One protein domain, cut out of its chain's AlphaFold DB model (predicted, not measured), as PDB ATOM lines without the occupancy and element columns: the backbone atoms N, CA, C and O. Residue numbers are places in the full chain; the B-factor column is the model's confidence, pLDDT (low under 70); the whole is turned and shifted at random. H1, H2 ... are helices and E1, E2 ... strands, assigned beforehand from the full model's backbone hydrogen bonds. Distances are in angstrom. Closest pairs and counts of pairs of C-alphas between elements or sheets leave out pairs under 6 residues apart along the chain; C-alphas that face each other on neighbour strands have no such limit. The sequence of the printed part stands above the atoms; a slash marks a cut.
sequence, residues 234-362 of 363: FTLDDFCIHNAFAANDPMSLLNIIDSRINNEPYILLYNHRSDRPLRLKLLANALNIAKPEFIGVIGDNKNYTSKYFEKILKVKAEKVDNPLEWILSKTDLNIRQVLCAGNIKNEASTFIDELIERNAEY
ATOM      1  N   PHE A 234      -2.522  30.481  24.191       86.38
ATOM      2  CA  PHE A 234      -2.392  31.880  23.792       86.38
ATOM      3  C   PHE A 234      -1.124  32.061  22.967       86.38
ATOM      4  O   PHE A 234      -0.167  31.304  23.138       86.38
ATOM      5  N   THR A 235      -1.104  33.093  22.129       87.25
ATOM      6  CA  THR A 235       0.123  33.522  21.453       87.25
ATOM      7  C   THR A 235       0.677  34.749  22.171       87.25
ATOM      8  O   THR A 235      -0.078  35.653  22.544       87.25
ATOM      9  N   LEU A 236       1.986  34.764  22.405       88.81
ATOM     10  CA  LEU A 236       2.722  35.905  22.944       88.81
ATOM     11  C   LEU A 236       4.007  36.065  22.132       88.81
ATOM     12  O   LEU A 236       4.982  35.358  22.382       88.81
ATOM     13  N   ASP A 237       3.989  36.969  21.154       87.19
ATOM     14  CA  ASP A 237       5.018  37.064  20.112       87.19
ATOM     15  C   ASP A 237       5.270  35.680  19.479       87.19
ATOM     16  O   ASP A 237       4.330  35.051  18.993       87.19
ATOM     17  N   ASP A 238       6.499  35.161  19.534       88.31
ATOM     18  CA  ASP A 238       6.836  33.836  18.999       88.31
ATOM     19  C   ASP A 238       6.495  32.677  19.957       88.31
ATOM     20  O   ASP A 238       6.707  31.509  19.619       88.31
ATOM     21  N   PHE A 239       6.021  32.957  21.176       92.25
ATOM     22  CA  PHE A 239       5.721  31.929  22.170       92.25
ATOM     23  C   PHE A 239       4.289  31.406  22.051       92.25
ATOM     24  O   PHE A 239       3.319  32.166  22.030       92.25
ATOM     25  N   CYS A 240       4.157  30.082  22.101       92.56
ATOM     26  CA  CYS A 240       2.896  29.391  22.321       92.56
ATOM     27  C   CYS A 240       2.748  29.078  23.817       92.56
ATOM     28  O   CYS A 240       3.505  28.289  24.395       92.56
ATOM     29  N   ILE A 241       1.779  29.730  24.460       93.62
ATOM     30  CA  ILE A 241       1.503  29.595  25.890       93.62
ATOM     31  C   ILE A 241       0.376  28.587  26.090       93.62
ATOM     32  O   ILE A 241      -0.785  28.898  25.848       93.62
ATOM     33  N   HIS A 242       0.690  27.398  26.593       91.88
ATOM     34  CA  HIS A 242      -0.272  26.349  26.927       91.88
ATOM     35  C   HIS A 242      -0.831  26.567  28.327       91.88
ATOM     36  O   HIS A 242      -0.127  26.401  29.328       91.88
ATOM     37  N   ASN A 243      -2.114  26.896  28.427       88.25
ATOM     38  CA  ASN A 243      -2.769  27.074  29.716       88.25
ATOM     39  C   ASN A 243      -3.207  25.720  30.287       88.25
ATOM     40  O   ASN A 243      -4.188  25.111  29.859       88.25
ATOM     41  N   ALA A 244      -2.472  25.266  31.295       88.44
ATOM     42  CA  ALA A 244      -2.717  24.042  32.043       88.44
ATOM     43  C   ALA A 244      -2.911  24.314  33.547       88.44
ATOM     44  O   ALA A 244      -2.831  23.391  34.359       88.44
ATOM     45  N   PHE A 245      -3.236  25.548  33.961       84.81
ATOM     46  CA  PHE A 245      -3.536  25.859  35.369       84.81
ATOM     47  C   PHE A 245      -4.796  25.128  35.889       84.81
ATOM     48  O   PHE A 245      -5.052  25.036  37.093       84.81
ATOM     49  N   ALA A 246      -5.617  24.583  34.985       68.62
ATOM     50  CA  ALA A 246      -6.730  23.704  35.330       68.62
ATOM     51  C   ALA A 246      -6.300  22.242  35.584       68.62
ATOM     52  O   ALA A 246      -7.018  21.508  36.279       68.62
ATOM     53  N   ALA A 247      -5.125  21.818  35.105       74.38
ATOM     54  CA  ALA A 247      -4.590  20.471  35.293       74.38
ATOM     55  C   ALA A 247      -3.966  20.325  36.683       74.38
ATOM     56  O   ALA A 247      -2.790  20.576  36.930       74.38
ATOM     57  N   ASN A 248      -4.817  19.944  37.632       67.94
ATOM     58  CA  ASN A 248      -4.497  19.966  39.055       67.94
ATOM     59  C   ASN A 248      -4.017  18.607  39.618       67.94
ATOM     60  O   ASN A 248      -3.908  18.483  40.844       67.94
ATOM     61  N   ASP A 249      -3.772  17.608  38.765       76.31
ATOM     62  CA  ASP A 249      -3.271  16.269  39.107       76.31
ATOM     63  C   ASP A 249      -2.174  15.801  38.123       76.31
ATOM     64  O   ASP A 249      -2.159  16.262  36.980       76.31
ATOM     65  N   PRO A 250      -1.260  14.899  38.550       82.50
ATOM     66  CA  PRO A 250      -0.123  14.431  37.749       82.50
ATOM     67  C   PRO A 250      -0.489  13.893  36.366       82.50
ATOM     68  O   PRO A 250       0.132  14.276  35.382       82.50
ATOM     69  N   MET A 251      -1.506  13.030  36.293       79.06
ATOM     70  CA  MET A 251      -1.902  12.380  35.041       79.06
ATOM     71  C   MET A 251      -2.471  13.387  34.046       79.06
ATOM     72  O   MET A 251      -2.110  13.355  32.876       79.06
ATOM     73  N   SER A 252      -3.310  14.319  34.506       78.38
ATOM     74  CA  SER A 252      -3.830  15.382  33.641       78.38
ATOM     75  C   SER A 252      -2.713  16.279  33.108       78.38
ATOM     76  O   SER A 252      -2.766  16.673  31.949       78.38
ATOM     77  N   LEU A 253      -1.699  16.591  33.927       87.94
ATOM     78  CA  LEU A 253      -0.551  17.378  33.476       87.94
ATOM     79  C   LEU A 253       0.263  16.628  32.413       87.94
ATOM     80  O   LEU A 253       0.556  17.209  31.374       87.94
ATOM     81  N   LEU A 254       0.583  15.350  32.650       88.19
ATOM     82  CA  LEU A 254       1.307  14.514  31.684       88.19
ATOM     83  C   LEU A 254       0.548  14.401  30.360       88.19
ATOM     84  O   LEU A 254       1.121  14.668  29.315       88.19
ATOM     85  N   ASN A 255      -0.761  14.144  30.403       83.75
ATOM     86  CA  ASN A 255      -1.585  14.075  29.195       83.75
ATOM     87  C   ASN A 255      -1.572  15.388  28.393       83.75
ATOM     88  O   ASN A 255      -1.614  15.362  27.164       83.75
ATOM     89  N   ILE A 256      -1.539  16.546  29.062       85.94
ATOM     90  CA  ILE A 256      -1.424  17.844  28.378       85.94
ATOM     91  C   ILE A 256      -0.043  18.003  27.749       85.94
ATOM     92  O   ILE A 256       0.041  18.454  26.611       85.94
ATOM     93  N   ILE A 257       1.022  17.632  28.462       90.19
ATOM     94  CA  ILE A 257       2.384  17.677  27.922       90.19
ATOM     95  C   ILE A 257       2.472  16.790  26.675       90.19
ATOM     96  O   ILE A 257       2.855  17.276  25.613       90.19
ATOM     97  N   ASP A 258       2.018  15.542  26.768       88.38
ATOM     98  CA  ASP A 258       2.051  14.587  25.660       88.38
ATOM     99  C   ASP A 258       1.230  15.076  24.458       88.38
ATOM    100  O   ASP A 258       1.694  15.017  23.324       88.38
ATOM    101  N   SER A 259       0.020  15.598  24.689       84.25
ATOM    102  CA  SER A 259      -0.885  15.998  23.599       84.25
ATOM    103  C   SER A 259      -0.583  17.361  22.978       84.25
ATOM    104  O   SER A 259      -0.885  17.552  21.801       84.25
ATOM    105  N   ARG A 260      -0.045  18.321  23.742       86.69
ATOM    106  CA  ARG A 260       0.125  19.713  23.279       86.69
ATOM    107  C   ARG A 260       1.572  20.117  23.043       86.69
ATOM    108  O   ARG A 260       1.830  20.919  22.152       86.69
ATOM    109  N   ILE A 261       2.492  19.595  23.849       88.56
ATOM    110  CA  ILE A 261       3.929  19.875  23.723       88.56
ATOM    111  C   ILE A 261       4.602  18.786  22.890       88.56
ATOM    112  O   ILE A 261       5.515  19.085  22.131       88.56
ATOM    113  N   ASN A 262       4.122  17.540  22.978       86.00
ATOM    114  CA  ASN A 262       4.551  16.425  22.132       86.00
ATOM    115  C   ASN A 262       6.077  16.188  22.165       86.00
ATOM    116  O   ASN A 262       6.727  16.078  21.130       86.00
ATOM    117  N   ASN A 263       6.649  16.116  23.371       79.12
ATOM    118  CA  ASN A 263       8.089  15.940  23.628       79.12
ATOM    119  C   ASN A 263       9.017  17.055  23.108       79.12
ATOM    120  O   ASN A 263      10.236  16.902  23.187       79.12
ATOM    121  N   GLU A 264       8.484  18.178  22.623       89.75
ATOM    122  CA  GLU A 264       9.297  19.356  22.318       89.75
ATOM    123  C   GLU A 264       9.839  20.012  23.606       89.75
ATOM    124  O   GLU A 264       9.180  19.969  24.655       89.75
ATOM    125  N   PRO A 265      11.016  20.664  23.560       93.06
ATOM    126  CA  PRO A 265      11.521  21.453  24.678       93.06
ATOM    127  C   PRO A 265      10.526  22.543  25.085       93.06
ATOM    128  O   PRO A 265       9.952  23.234  24.238       93.06
ATOM    129  N   TYR A 266      10.337  22.737  26.391       95.75
ATOM    130  CA  TYR A 266       9.396  23.728  26.905       95.75
ATOM    131  C   TYR A 266       9.853  24.365  28.218       95.75
ATOM    132  O   TYR A 266      10.634  23.803  28.994       95.75
ATOM    133  N   ILE A 267       9.323  25.557  28.471       96.62
ATOM    134  CA  ILE A 267       9.478  26.306  29.717       96.62
ATOM    135  C   ILE A 267       8.239  26.064  30.577       96.62
ATOM    136  O   ILE A 267       7.116  26.127  30.088       96.62
ATOM    137  N   LEU A 268       8.418  25.817  31.870       96.44
ATOM    138  CA  LEU A 268       7.318  25.712  32.823       96.44
ATOM    139  C   LEU A 268       7.129  27.041  33.556       96.44
ATOM    140  O   LEU A 268       8.042  27.500  34.236       96.44
ATOM    141  N   LEU A 269       5.926  27.607  33.516       96.94
ATOM    142  CA  LEU A 269       5.485  28.641  34.449       96.94
ATOM    143  C   LEU A 269       4.547  28.001  35.480       96.94
ATOM    144  O   LEU A 269       3.407  27.649  35.178       96.94
ATOM    145  N   TYR A 270       5.027  27.816  36.707       95.19
ATOM    146  CA  TYR A 270       4.278  27.167  37.777       95.19
ATOM    147  C   TYR A 270       3.710  28.174  38.778       95.19
ATOM    148  O   TYR A 270       4.461  28.898  39.431       95.19
ATOM    149  N   ASN A 271       2.391  28.156  38.979       93.88
ATOM    150  CA  ASN A 271       1.738  28.940  40.023       93.88
ATOM    151  C   ASN A 271       1.469  28.115  41.280       93.88
ATOM    152  O   ASN A 271       0.656  27.178  41.281       93.88
ATOM    153  N   HIS A 272       2.132  28.487  42.371       91.62
ATOM    154  CA  HIS A 272       2.004  27.795  43.644       91.62
ATOM    155  C   HIS A 272       0.883  28.365  44.516       91.62
ATOM    156  O   HIS A 272       0.645  29.571  44.566       91.62
ATOM    157  N   ARG A 273       0.233  27.475  45.275       87.06
ATOM    158  CA  ARG A 273      -0.725  27.843  46.319       87.06
ATOM    159  C   ARG A 273      -0.378  27.122  47.615       87.06
ATOM    160  O   ARG A 273      -0.315  25.890  47.644       87.06
ATOM    161  N   SER A 274      -0.148  27.903  48.663       83.50
ATOM    162  CA  SER A 274       0.419  27.446  49.938       83.50
ATOM    163  C   SER A 274      -0.487  26.487  50.716       83.50
ATOM    164  O   SER A 274      -0.001  25.596  51.406       83.50
ATOM    165  N   ASP A 275      -1.801  26.606  50.545       73.06
ATOM    166  CA  ASP A 275      -2.824  25.746  51.151       73.06
ATOM    167  C   ASP A 275      -2.970  24.377  50.453       73.06
ATOM    168  O   ASP A 275      -3.840  23.586  50.810       73.06
ATOM    169  N   ARG A 276      -2.148  24.077  49.434       74.62
ATOM    170  CA  ARG A 276      -2.151  22.796  48.703       74.62
ATOM    171  C   ARG A 276      -0.751  22.155  48.648       74.62
ATOM    172  O   ARG A 276      -0.291  21.787  47.563       74.62
ATOM    173  N   PRO A 277      -0.063  21.956  49.787       77.25
ATOM    174  CA  PRO A 277       1.357  21.588  49.809       77.25
ATOM    175  C   PRO A 277       1.654  20.223  49.171       77.25
ATOM    176  O   PRO A 277       2.702  20.039  48.551       77.25
ATOM    177  N   LEU A 278       0.730  19.259  49.254       81.12
ATOM    178  CA  LEU A 278       0.920  17.937  48.649       81.12
ATOM    179  C   LEU A 278       0.962  17.988  47.114       81.12
ATOM    180  O   LEU A 278       1.684  17.206  46.494       81.12
ATOM    181  N   ARG A 279       0.241  18.929  46.489       82.81
ATOM    182  CA  ARG A 279       0.219  19.069  45.023       82.81
ATOM    183  C   ARG A 279       1.580  19.427  44.454       82.81
ATOM    184  O   ARG A 279       1.903  18.952  43.374       82.81
ATOM    185  N   LEU A 280       2.375  20.213  45.180       89.62
ATOM    186  CA  LEU A 280       3.738  20.531  44.762       89.62
ATOM    187  C   LEU A 280       4.562  19.249  44.580       89.62
ATOM    188  O   LEU A 280       5.194  19.067  43.545       89.62
ATOM    189  N   LYS A 281       4.484  18.324  45.546       89.25
ATOM    190  CA  LYS A 281       5.193  17.035  45.489       89.25
ATOM    191  C   LYS A 281       4.685  16.153  44.347       89.25
ATOM    192  O   LYS A 281       5.478  15.589  43.603       89.25
ATOM    193  N   LEU A 282       3.363  16.048  44.198       87.62
ATOM    194  CA  LEU A 282       2.743  15.220  43.160       87.62
ATOM    195  C   LEU A 282       3.093  15.709  41.747       87.62
ATOM    196  O   LEU A 282       3.460  14.903  40.898       87.62
ATOM    197  N   LEU A 283       3.019  17.020  41.501       90.06
ATOM    198  CA  LEU A 283       3.362  17.592  40.198       90.06
ATOM    199  C   LEU A 283       4.868  17.546  39.930       90.06
ATOM    200  O   LEU A 283       5.259  17.288  38.798       90.06
ATOM    201  N   ALA A 284       5.716  17.701  40.952       91.88
ATOM    202  CA  ALA A 284       7.153  17.486  40.796       91.88
ATOM    203  C   ALA A 284       7.474  16.049  40.347       91.88
ATOM    204  O   ALA A 284       8.348  15.861  39.509       91.88
ATOM    205  N   ASN A 285       6.745  15.036  40.826       89.88
ATOM    206  CA  ASN A 285       6.934  13.662  40.347       89.88
ATOM    207  C   ASN A 285       6.569  13.505  38.861       89.88
ATOM    208  O   ASN A 285       7.309  12.852  38.133       89.88
ATOM    209  N   ALA A 286       5.474  14.127  38.403       89.75
ATOM    210  CA  ALA A 286       5.107  14.140  36.982       89.75
ATOM    211  C   ALA A 286       6.180  14.826  36.127       89.75
ATOM    212  O   ALA A 286       6.645  14.273  35.135       89.75
ATOM    213  N   LEU A 287       6.634  16.003  36.558       92.75
ATOM    214  CA  LEU A 287       7.674  16.765  35.867       92.75
ATOM    215  C   LEU A 287       9.044  16.080  35.907       92.75
ATOM    216  O   LEU A 287       9.924  16.437  35.142       92.75
ATOM    217  N   ASN A 288       9.267  15.095  36.780       91.12
ATOM    218  CA  ASN A 288      10.493  14.303  36.733       91.12
ATOM    219  C   ASN A 288      10.495  13.296  35.568       91.12
ATOM    220  O   ASN A 288      11.569  12.846  35.173       91.12
ATOM    221  N   ILE A 289       9.312  12.954  35.039       88.06
ATOM    222  CA  ILE A 289       9.125  12.121  33.842       88.06
ATOM    223  C   ILE A 289       9.225  13.000  32.591       88.06
ATOM    224  O   ILE A 289      10.018  12.710  31.703       88.06
ATOM    225  N   ALA A 290       8.468  14.100  32.558       88.94
ATOM    226  CA  ALA A 290       8.493  15.089  31.486       88.94
ATOM    227  C   ALA A 290       9.145  16.378  32.000       88.94
ATOM    228  O   ALA A 290       8.474  17.239  32.570       88.94
ATOM    229  N   LYS A 291      10.476  16.463  31.896       93.25
ATOM    230  CA  LYS A 291      11.241  17.575  32.469       93.25
ATOM    231  C   LYS A 291      11.148  18.831  31.599       93.25
ATOM    232  O   LYS A 291      11.411  18.737  30.405       93.25
ATOM    233  N   PRO A 292      10.847  20.003  32.187       95.25
ATOM    234  CA  PRO A 292      11.010  21.276  31.498       95.25
ATOM    235  C   PRO A 292      12.492  21.665  31.426       95.25
ATOM    236  O   PRO A 292      13.295  21.236  32.255       95.25
ATOM    237  N   GLU A 293      12.829  22.559  30.501       95.19
ATOM    238  CA  GLU A 293      14.179  23.130  30.372       95.19
ATOM    239  C   GLU A 293      14.435  24.239  31.404       95.19
ATOM    240  O   GLU A 293      15.531  24.382  31.947       95.19
ATOM    241  N   PHE A 294      13.395  25.019  31.710       95.06
ATOM    242  CA  PHE A 294      13.438  26.125  32.666       95.06
ATOM    243  C   PHE A 294      12.131  26.221  33.441       95.06
ATOM    244  O   PHE A 294      11.061  25.921  32.910       95.06
ATOM    245  N   ILE A 295      12.213  26.669  34.696       97.31
ATOM    246  CA  ILE A 295      11.047  26.809  35.571       97.31
ATOM    247  C   ILE A 295      10.956  28.241  36.106       97.31
ATOM    248  O   ILE A 295      11.853  28.730  36.788       97.31
ATOM    249  N   GLY A 296       9.837  28.901  35.842       97.44
ATOM    250  CA  GLY A 296       9.421  30.132  36.501       97.44
ATOM    251  C   GLY A 296       8.377  29.818  37.562       97.44
ATOM    252  O   GLY A 296       7.466  29.027  37.322       97.44
ATOM    253  N   VAL A 297       8.496  30.415  38.744       97.25
ATOM    254  CA  VAL A 297       7.558  30.208  39.851       97.25
ATOM    255  C   VAL A 297       6.872  31.513  40.234       97.25
ATOM    256  O   VAL A 297       7.536  32.464  40.650       97.25
ATOM    257  N   ILE A 298       5.542  31.503  40.164       96.19
ATOM    258  CA  ILE A 298       4.637  32.597  40.543       96.19
ATOM    259  C   ILE A 298       3.735  32.168  41.720       96.19
ATOM    260  O   ILE A 298       3.724  30.994  42.116       96.19
ATOM    261  N   GLY A 299       2.997  33.113  42.304       93.00
ATOM    262  CA  GLY A 299       2.065  32.867  43.413       93.00
ATOM    263  C   GLY A 299       2.706  32.795  44.802       93.00
ATOM    264  O   GLY A 299       3.664  33.505  45.111       93.00
ATOM    265  N   ASP A 300       2.161  31.949  45.679       91.81
ATOM    266  CA  ASP A 300       2.571  31.898  47.087       91.81
ATOM    267  C   ASP A 300       3.972  31.281  47.254       91.81
ATOM    268  O   ASP A 300       4.342  30.335  46.561       91.81
ATOM    269  N   ASN A 301       4.738  31.727  48.256       92.19
ATOM    270  CA  ASN A 301       5.997  31.089  48.678       92.19
ATOM    271  C   ASN A 301       7.006  30.808  47.536       92.19
ATOM    272  O   ASN A 301       7.742  29.817  47.603       92.19
ATOM    273  N   LYS A 302       7.092  31.685  46.519       94.19
ATOM    274  CA  LYS A 302       7.922  31.504  45.304       94.19
ATOM    275  C   LYS A 302       9.339  31.002  45.598       94.19
ATOM    276  O   LYS A 302       9.789  30.040  44.989       94.19
ATOM    277  N   ASN A 303      10.002  31.593  46.598       94.19
ATOM    278  CA  ASN A 303      11.368  31.239  47.007       94.19
ATOM    279  C   ASN A 303      11.520  29.791  47.492       94.19
ATOM    280  O   ASN A 303      12.544  29.157  47.246       94.19
ATOM    281  N   TYR A 304      10.548  29.290  48.255       94.50
ATOM    282  CA  TYR A 304      10.579  27.911  48.738       94.50
ATOM    283  C   TYR A 304      10.327  26.951  47.576       94.50
ATOM    284  O   TYR A 304      11.059  25.979  47.398       94.50
ATOM    285  N   THR A 305       9.315  27.260  46.768       94.62
ATOM    286  CA  THR A 305       8.879  26.423  45.654       94.62
ATOM    287  C   THR A 305       9.938  26.325  44.555       94.62
ATOM    288  O   THR A 305      10.201  25.221  44.081       94.62
ATOM    289  N   SER A 306      10.607  27.426  44.193       95.94
ATOM    290  CA  SER A 306      11.688  27.401  43.200       95.94
ATOM    291  C   SER A 306      12.858  26.537  43.675       95.94
ATOM    292  O   SER A 306      13.228  25.583  42.996       95.94
ATOM    293  N   LYS A 307      13.350  26.754  44.903       96.31
ATOM    294  CA  LYS A 307      14.412  25.926  45.507       96.31
ATOM    295  C   LYS A 307      14.028  24.450  45.605       96.31
ATOM    296  O   LYS A 307      14.880  23.574  45.453       96.31
ATOM    297  N   TYR A 308      12.758  24.162  45.887       95.38
ATOM    298  CA  TYR A 308      12.250  22.795  45.910       95.38
ATOM    299  C   TYR A 308      12.340  22.147  44.522       95.38
ATOM    300  O   TYR A 308      12.882  21.044  44.412       95.38
ATOM    301  N   PHE A 309      11.884  22.830  43.467       95.81
ATOM    302  CA  PHE A 309      11.993  22.323  42.098       95.81
ATOM    303  C   PHE A 309      13.443  22.142  41.651       95.81
ATOM    304  O   PHE A 309      13.766  21.064  41.156       95.81
ATOM    305  N   GLU A 310      14.336  23.105  41.898       96.06
ATOM    306  CA  GLU A 310      15.764  22.953  41.563       96.06
ATOM    307  C   GLU A 310      16.370  21.719  42.230       96.06
ATOM    308  O   GLU A 310      17.078  20.925  41.602       96.06
ATOM    309  N   LYS A 311      16.051  21.509  43.512       95.25
ATOM    310  CA  LYS A 311      16.573  20.378  44.279       95.25
ATOM    311  C   LYS A 311      16.102  19.037  43.718       95.25
ATOM    312  O   LYS A 311      16.927  18.118  43.645       95.25
ATOM    313  N   ILE A 312      14.812  18.922  43.399       94.88
ATOM    314  CA  ILE A 312      14.154  17.660  43.026       94.88
ATOM    315  C   ILE A 312      14.323  17.344  41.539       94.88
ATOM    316  O   ILE A 312      14.686  16.220  41.205       94.88
ATOM    317  N   LEU A 313      14.107  18.322  40.661       94.94
ATOM    318  CA  LEU A 313      14.121  18.120  39.210       94.94
ATOM    319  C   LEU A 313      15.514  18.265  38.595       94.94
ATOM    320  O   LEU A 313      15.756  17.707  37.522       94.94
ATOM    321  N   LYS A 314      16.436  18.954  39.288       95.44
ATOM    322  CA  LYS A 314      17.759  19.349  38.767       95.44
ATOM    323  C   LYS A 314      17.669  20.262  37.539       95.44
ATOM    324  O   LYS A 314      18.539  20.231  36.679       95.44
ATOM    325  N   VAL A 315      16.616  21.073  37.490       94.56
ATOM    326  CA  VAL A 315      16.343  22.078  36.455       94.56
ATOM    327  C   VAL A 315      16.420  23.455  37.103       94.56
ATOM    328  O   VAL A 315      15.985  23.597  38.246       94.56
ATOM    329  N   LYS A 316      16.960  24.461  36.405       95.12
ATOM    330  CA  LYS A 316      17.024  25.838  36.919       95.12
ATOM    331  C   LYS A 316      15.610  26.370  37.174       95.12
ATOM    332  O   LYS A 316      14.766  26.316  36.275       95.12
ATOM    333  N   ALA A 317      15.367  26.903  38.371       96.81
ATOM    334  CA  ALA A 317      14.069  27.453  38.741       96.81
ATOM    335  C   ALA A 317      14.200  28.802  39.444       96.81
ATOM    336  O   ALA A 317      14.895  28.940  40.449       96.81
ATOM    337  N   GLU A 318      13.460  29.798  38.970       96.56
ATOM    338  CA  GLU A 318      13.519  31.152  39.507       96.56
ATOM    339  C   GLU A 318      12.149  31.683  39.911       96.56
ATOM    340  O   GLU A 318      11.102  31.236  39.444       96.56
ATOM    341  N   LYS A 319      12.166  32.627  40.851       96.69
ATOM    342  CA  LYS A 319      10.976  33.386  41.224       96.69
ATOM    343  C   LYS A 319      10.652  34.369  40.104       96.69
ATOM    344  O   LYS A 319      11.558  34.977  39.539       96.69
ATOM    345  N   VAL A 320       9.370  34.533  39.826       96.81
ATOM    346  CA  VAL A 320       8.876  35.394  38.757       96.81
ATOM    347  C   VAL A 320       7.860  36.355  39.348       96.81
ATOM    348  O   VAL A 320       6.912  35.927  40.005       96.81
ATOM    349  N   ASP A 321       8.079  37.652  39.146       93.44
ATOM    350  CA  ASP A 321       7.176  38.703  39.628       93.44
ATOM    351  C   ASP A 321       6.263  39.222  38.513       93.44
ATOM    352  O   ASP A 321       5.071  39.389  38.747       93.44
ATOM    353  N   ASN A 322       6.792  39.377  37.296       94.75
ATOM    354  CA  ASN A 322       6.021  39.686  36.094       94.75
ATOM    355  C   ASN A 322       6.145  38.526  35.086       94.75
ATOM    356  O   ASN A 322       7.209  38.365  34.483       94.75
ATOM    357  N   PRO A 323       5.104  37.691  34.911       94.81
ATOM    358  CA  PRO A 323       5.188  36.520  34.044       94.81
ATOM    359  C   PRO A 323       5.367  36.852  32.559       94.81
ATOM    360  O   PRO A 323       6.103  36.137  31.880       94.81
ATOM    361  N   LEU A 324       4.748  37.930  32.060       93.25
ATOM    362  CA  LEU A 324       4.874  38.346  30.660       93.25
ATOM    363  C   LEU A 324       6.310  38.754  30.338       93.25
ATOM    364  O   LEU A 324       6.929  38.179  29.446       93.25
ATOM    365  N   GLU A 325       6.858  39.704  31.099       93.62
ATOM    366  CA  GLU A 325       8.242  40.161  30.918       93.62
ATOM    367  C   GLU A 325       9.232  39.009  31.078       93.62
ATOM    368  O   GLU A 325      10.203  38.909  30.332       93.62
ATOM    369  N   TRP A 326       8.967  38.108  32.024       95.31
ATOM    370  CA  TRP A 326       9.817  36.956  32.265       95.31
ATOM    371  C   TRP A 326       9.840  35.967  31.100       95.31
ATOM    372  O   TRP A 326      10.914  35.474  30.771       95.31
ATOM    373  N   ILE A 327       8.694  35.685  30.468       94.19
ATOM    374  CA  ILE A 327       8.629  34.831  29.271       94.19
ATOM    375  C   ILE A 327       9.354  35.511  28.107       94.19
ATOM    376  O   ILE A 327      10.196  34.889  27.461       94.19
ATOM    377  N   LEU A 328       9.086  36.798  27.883       92.06
ATOM    378  CA  LEU A 328       9.721  37.573  26.816       92.06
ATOM    379  C   LEU A 328      11.235  37.710  27.014       92.06
ATOM    380  O   LEU A 328      11.980  37.769  26.044       92.06
ATOM    381  N   SER A 329      11.736  37.650  28.249       92.19
ATOM    382  CA  SER A 329      13.178  37.613  28.513       92.19
ATOM    383  C   SER A 329      13.851  36.301  28.070       92.19
ATOM    384  O   SER A 329      15.053  36.134  28.289       92.19
ATOM    385  N   LYS A 330      13.096  35.316  27.567       90.19
ATOM    386  CA  LYS A 330      13.597  34.002  27.134       90.19
ATOM    387  C   LYS A 330      13.670  33.864  25.616       90.19
ATOM    388  O   LYS A 330      13.891  32.758  25.133       90.19
ATOM    389  N   THR A 331      13.505  34.951  24.862       85.00
ATOM    390  CA  THR A 331      13.573  34.956  23.387       85.00
ATOM    391  C   THR A 331      14.866  34.352  22.840       85.00
ATOM    392  O   THR A 331      14.834  33.694  21.798       85.00
ATOM    393  N   ASP A 332      15.972  34.507  23.571       83.06
ATOM    394  CA  ASP A 332      17.290  33.971  23.206       83.06
ATOM    395  C   ASP A 332      17.397  32.444  23.368       83.06
ATOM    396  O   ASP A 332      18.327  31.823  22.854       83.06
ATOM    397  N   LEU A 333      16.458  31.810  24.081       81.62
ATOM    398  CA  LEU A 333      16.375  30.353  24.132       81.62
ATOM    399  C   LEU A 333      15.774  29.845  22.820       81.62
ATOM    400  O   LEU A 333      14.809  30.419  22.327       81.62
ATOM    401  N   ASN A 334      16.257  28.721  22.288       86.38
ATOM    402  CA  ASN A 334      15.627  28.046  21.142       86.38
ATOM    403  C   ASN A 334      14.375  27.247  21.571       86.38
ATOM    404  O   ASN A 334      14.215  26.079  21.231       86.38
ATOM    405  N   ILE A 335      13.538  27.855  22.416       90.56
ATOM    406  CA  ILE A 335      12.349  27.261  23.025       90.56
ATOM    407  C   ILE A 335      11.202  28.251  22.845       90.56
ATOM    408  O   ILE A 335      11.332  29.426  23.191       90.56
ATOM    409  N   ARG A 336      10.081  27.780  22.296       93.06
ATOM    410  CA  ARG A 336       8.884  28.601  22.029       93.06
ATOM    411  C   ARG A 336       7.622  28.085  22.714       93.06
ATOM    412  O   ARG A 336       6.578  28.716  22.628       93.06
ATOM    413  N   GLN A 337       7.722  26.973  23.436       95.00
ATOM    414  CA  GLN A 337       6.612  26.394  24.183       95.00
ATOM    415  C   GLN A 337       6.697  26.816  25.653       95.00
ATOM    416  O   GLN A 337       7.712  26.576  26.312       95.00
ATOM    417  N   VAL A 338       5.626  27.403  26.187       95.75
ATOM    418  CA  VAL A 338       5.489  27.684  27.625       95.75
ATOM    419  C   VAL A 338       4.289  26.930  28.169       95.75
ATOM    420  O   VAL A 338       3.158  27.179  27.768       95.75
ATOM    421  N   LEU A 339       4.508  26.033  29.123       95.06
ATOM    422  CA  LEU A 339       3.445  25.351  29.846       95.06
ATOM    423  C   LEU A 339       3.144  26.084  31.147       95.06
ATOM    424  O   LEU A 339       3.994  26.186  32.027       95.06
ATOM    425  N   CYS A 340       1.911  26.539  31.301       94.56
ATOM    426  CA  CYS A 340       1.437  27.186  32.514       94.56
ATOM    427  C   CYS A 340       0.715  26.172  33.398       94.56
ATOM    428  O   CYS A 340      -0.357  25.712  33.027       94.56
ATOM    429  N   ALA A 341       1.264  25.806  34.555       92.31
ATOM    430  CA  ALA A 341       0.701  24.757  35.411       92.31
ATOM    431  C   ALA A 341       0.587  25.188  36.877       92.31
ATOM    432  O   ALA A 341       1.141  26.194  37.310       92.31
ATOM    433  N   GLY A 342      -0.125  24.401  37.680       88.69
ATOM    434  CA  GLY A 342      -0.375  24.721  39.085       88.69
ATOM    435  C   GLY A 342      -1.757  25.326  39.283       88.69
ATOM    436  O   GLY A 342      -2.714  24.886  38.660       88.69
ATOM    437  N   ASN A 343      -1.910  26.271  40.207       85.25
ATOM    438  CA  ASN A 343      -3.218  26.856  40.499       85.25
ATOM    439  C   ASN A 343      -3.556  28.007  39.537       85.25
ATOM    440  O   ASN A 343      -2.670  28.753  39.171       85.25
ATOM    441  N   ILE A 344      -4.822  28.228  39.177       82.75
ATOM    442  CA  ILE A 344      -5.190  29.378  38.322       82.75
ATOM    443  C   ILE A 344      -5.445  30.687  39.094       82.75
ATOM    444  O   ILE A 344      -5.713  31.711  38.489       82.75
ATOM    445  N   LYS A 345      -5.432  30.695  40.431       76.88
ATOM    446  CA  LYS A 345      -5.781  31.901  41.202       76.88
ATOM    447  C   LYS A 345      -4.621  32.894  41.320       76.88
ATOM    448  O   LYS A 345      -3.461  32.527  41.149       76.88
ATOM    449  N   ASN A 346      -4.953  34.109  41.760       82.12
ATOM    450  CA  ASN A 346      -4.020  35.194  42.070       82.12
ATOM    451  C   ASN A 346      -3.223  35.602  40.821       82.12
ATOM    452  O   ASN A 346      -3.820  35.935  39.803       82.12
ATOM    453  N   GLU A 347      -1.893  35.537  40.887       88.19
ATOM    454  CA  GLU A 347      -0.995  35.938  39.800       88.19
ATOM    455  C   GLU A 347      -1.274  35.181  38.493       88.19
ATOM    456  O   GLU A 347      -1.210  35.778  37.426       88.19
ATOM    457  N   ALA A 348      -1.668  33.901  38.555       87.44
ATOM    458  CA  ALA A 348      -2.038  33.157  37.350       87.44
ATOM    459  C   ALA A 348      -3.319  33.682  36.692       87.44
ATOM    460  O   ALA A 348      -3.378  33.729  35.472       87.44
ATOM    461  N   SER A 349      -4.340  34.082  37.462       79.12
ATOM    462  CA  SER A 349      -5.572  34.621  36.870       79.12
ATOM    463  C   SER A 349      -5.311  35.969  36.216       79.12
ATOM    464  O   SER A 349      -5.712  36.151  35.077       79.12
ATOM    465  N   THR A 350      -4.555  36.850  36.884       83.38
ATOM    466  CA  THR A 350      -4.148  38.145  36.320       83.38
ATOM    467  C   THR A 350      -3.352  37.957  35.032       83.38
ATOM    468  O   THR A 350      -3.650  38.596  34.033       83.38
ATOM    469  N   PHE A 351      -2.404  37.019  35.020       89.81
ATOM    470  CA  PHE A 351      -1.627  36.703  33.827       89.81
ATOM    471  C   PHE A 351      -2.488  36.197  32.661       89.81
ATOM    472  O   PHE A 351      -2.277  36.599  31.519       89.81
ATOM    473  N   ILE A 352      -3.467  35.321  32.922       85.44
ATOM    474  CA  ILE A 352      -4.368  34.856  31.860       85.44
ATOM    475  C   ILE A 352      -5.279  35.993  31.373       85.44
ATOM    476  O   ILE A 352      -5.499  36.089  30.170       85.44
ATOM    477  N   ASP A 353      -5.771  36.862  32.257       77.38
ATOM    478  CA  ASP A 353      -6.579  38.022  31.861       77.38
ATOM    479  C   ASP A 353      -5.781  38.973  30.952       77.38
ATOM    480  O   ASP A 353      -6.270  39.350  29.888       77.38
ATOM    481  N   GLU A 354      -4.520  39.268  31.288       83.94
ATOM    482  CA  GLU A 354      -3.618  40.064  30.439       83.94
ATOM    483  C   GLU A 354      -3.372  39.411  29.066       83.94
ATOM    484  O   GLU A 354      -3.323  40.096  28.041       83.94
ATOM    485  N   LEU A 355      -3.240  38.078  29.014       84.81
ATOM    486  CA  LEU A 355      -3.123  37.344  27.749       84.81
ATOM    487  C   LEU A 355      -4.413  37.401  26.924       84.81
ATOM    488  O   LEU A 355      -4.330  37.538  25.702       84.81
ATOM    489  N   ILE A 356      -5.583  37.302  27.563       75.88
ATOM    490  CA  ILE A 356      -6.888  37.438  26.902       75.88
ATOM    491  C   ILE A 356      -7.019  38.838  26.304       75.88
ATOM    492  O   ILE A 356      -7.363  38.942  25.132       75.88
ATOM    493  N   GLU A 357      -6.721  39.893  27.067       73.62
ATOM    494  CA  GLU A 357      -6.787  41.280  26.589       73.62
ATOM    495  C   GLU A 357      -5.872  41.498  25.380       73.62
ATOM    496  O   GLU A 357      -6.327  41.994  24.350       73.62
ATOM    497  N   ARG A 358      -4.622  41.027  25.448       78.44
ATOM    498  CA  ARG A 358      -3.673  41.118  24.327       78.44
ATOM    499  C   ARG A 358      -4.105  40.327  23.099       78.44
ATOM    500  O   ARG A 358      -3.917  40.799  21.989       78.44
ATOM    501  N   ASN A 359      -4.649  39.122  23.269       69.44
ATOM    502  CA  ASN A 359      -5.070  38.281  22.142       69.44
ATOM    503  C   ASN A 359      -6.442  38.700  21.578       69.44
ATOM    504  O   ASN A 359      -6.755  38.355  20.442       69.44
ATOM    505  N   ALA A 360      -7.249  39.453  22.333       56.22
ATOM    506  CA  ALA A 360      -8.507  40.027  21.859       56.22
ATOM    507  C   ALA A 360      -8.302  41.189  20.872       56.22
ATOM    508  O   ALA A 360      -9.214  41.491  20.115       56.22
ATOM    509  N   GLU A 361      -7.117  41.809  20.835       40.06
ATOM    510  CA  GLU A 361      -6.755  42.808  19.814       40.06
ATOM    511  C   GLU A 361      -6.420  42.183  18.440       40.06
ATOM    512  O   GLU A 361      -6.255  42.909  17.460       40.06
ATOM    513  N   TYR A 362      -6.356  40.846  18.345       36.47
ATOM    514  CA  TYR A 362      -6.005  40.094  17.128       36.47
ATOM    515  C   TYR A 362      -7.155  39.235  16.561       36.47
ATOM    516  O   TYR A 362      -6.925  38.437  15.647       36.47
TER     517      TYR A 362
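Overview. This is residues 234 to 362 of the 363 residues of the protein "Mur_ligase_M domain-containing protein" of Christensenellaceae bacterium (UniProt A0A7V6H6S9). A strongly twisted sheet of six strands makes the core, with H1, H2 and H3 over one face and H4 and H5 on the other; the sheet curls round the short H4. The printed part has 129 residues, with five named helices and six named strands in the order E1 E2 H1 E3 H2 E4 H3 E5 H4 E6 H5, a mixed class. Across the sheet the order is E1 E2 E6 E3 E4 E5, mixed: E1 is antiparallel to E2, the other neighbours are parallel. The whole is compact, with a radius of gyration of the C-alphas of 13.4 A and spans of 39 by 29 by 26 A.

Along the chain. E1, residues 234 to 236, begins at C-alpha 234 (-2.392, 31.880, 23.792). E2 is residues 239 to 244, 15.2 A long, and H1 residues 250 to 261, 15.6 A. E3, residues 266 to 272, is 18.7 A long and begins at C-alpha 266 (9.396, 23.728, 26.905). H2 is residues 277 to 289, 20.1 A, E4 residues 294 to 299, 17.0 A, and H3 residues 302 to 313, 16.0 A. E5 is residues 317 to 319, H4 residues 323 to 328, and E6 residues 337 to 342, 16.5 A. H5, residues 347 to 360, 19.9 A, ends at C-alpha 360 (-8.507, 40.027, 21.859).

Arrangement. E1 and E2 are a hairpin, with N 234 and O 241 at 2.9 A. E2 and E6 have N 242 and O 338 at 2.7 A, E6 and E3 N 269 and O 339 at 2.8 A, E3 and E4 N 270 and O 296 at 2.8 A, and E4 and E5 N 297 and O 318 at 2.8 A. E3, H2, E4 and E4, H3, E5 are strand-helix-strand units, a helix between two parallel neighbour strands; E2, H1, E3 and E5, H4, E6 are split ones, with other strands between; these four crossovers are right-handed. H3 runs along the strands over E4 and E5 at a height over the sheet of 8.1 A. H2 touches H1, closest C-alphas Ala 286 and Pro 250 at 5.3 A, and H3, closest Asn 288 and Leu 313 at 5.8 A. H5 runs across the strands over E1, at 78 degrees on the local plane. H4 and H5 are close but not clearly touching, closest C-alphas Pro 323 and Phe 351 at 6.8 A. Each O i to N i+4 pair is within hydrogen-bond range in H1, H3, H4 and H5, and 7 of 9 in H2.

Size, cuts and confidence. The C-alphas of Lys 311 and Glu 361, the two farthest apart, are 40.6 A apart. The printed part has no cut and no long link. Its mean pLDDT is 87.9; residues 246, 248 and 359 to 362 are under 70.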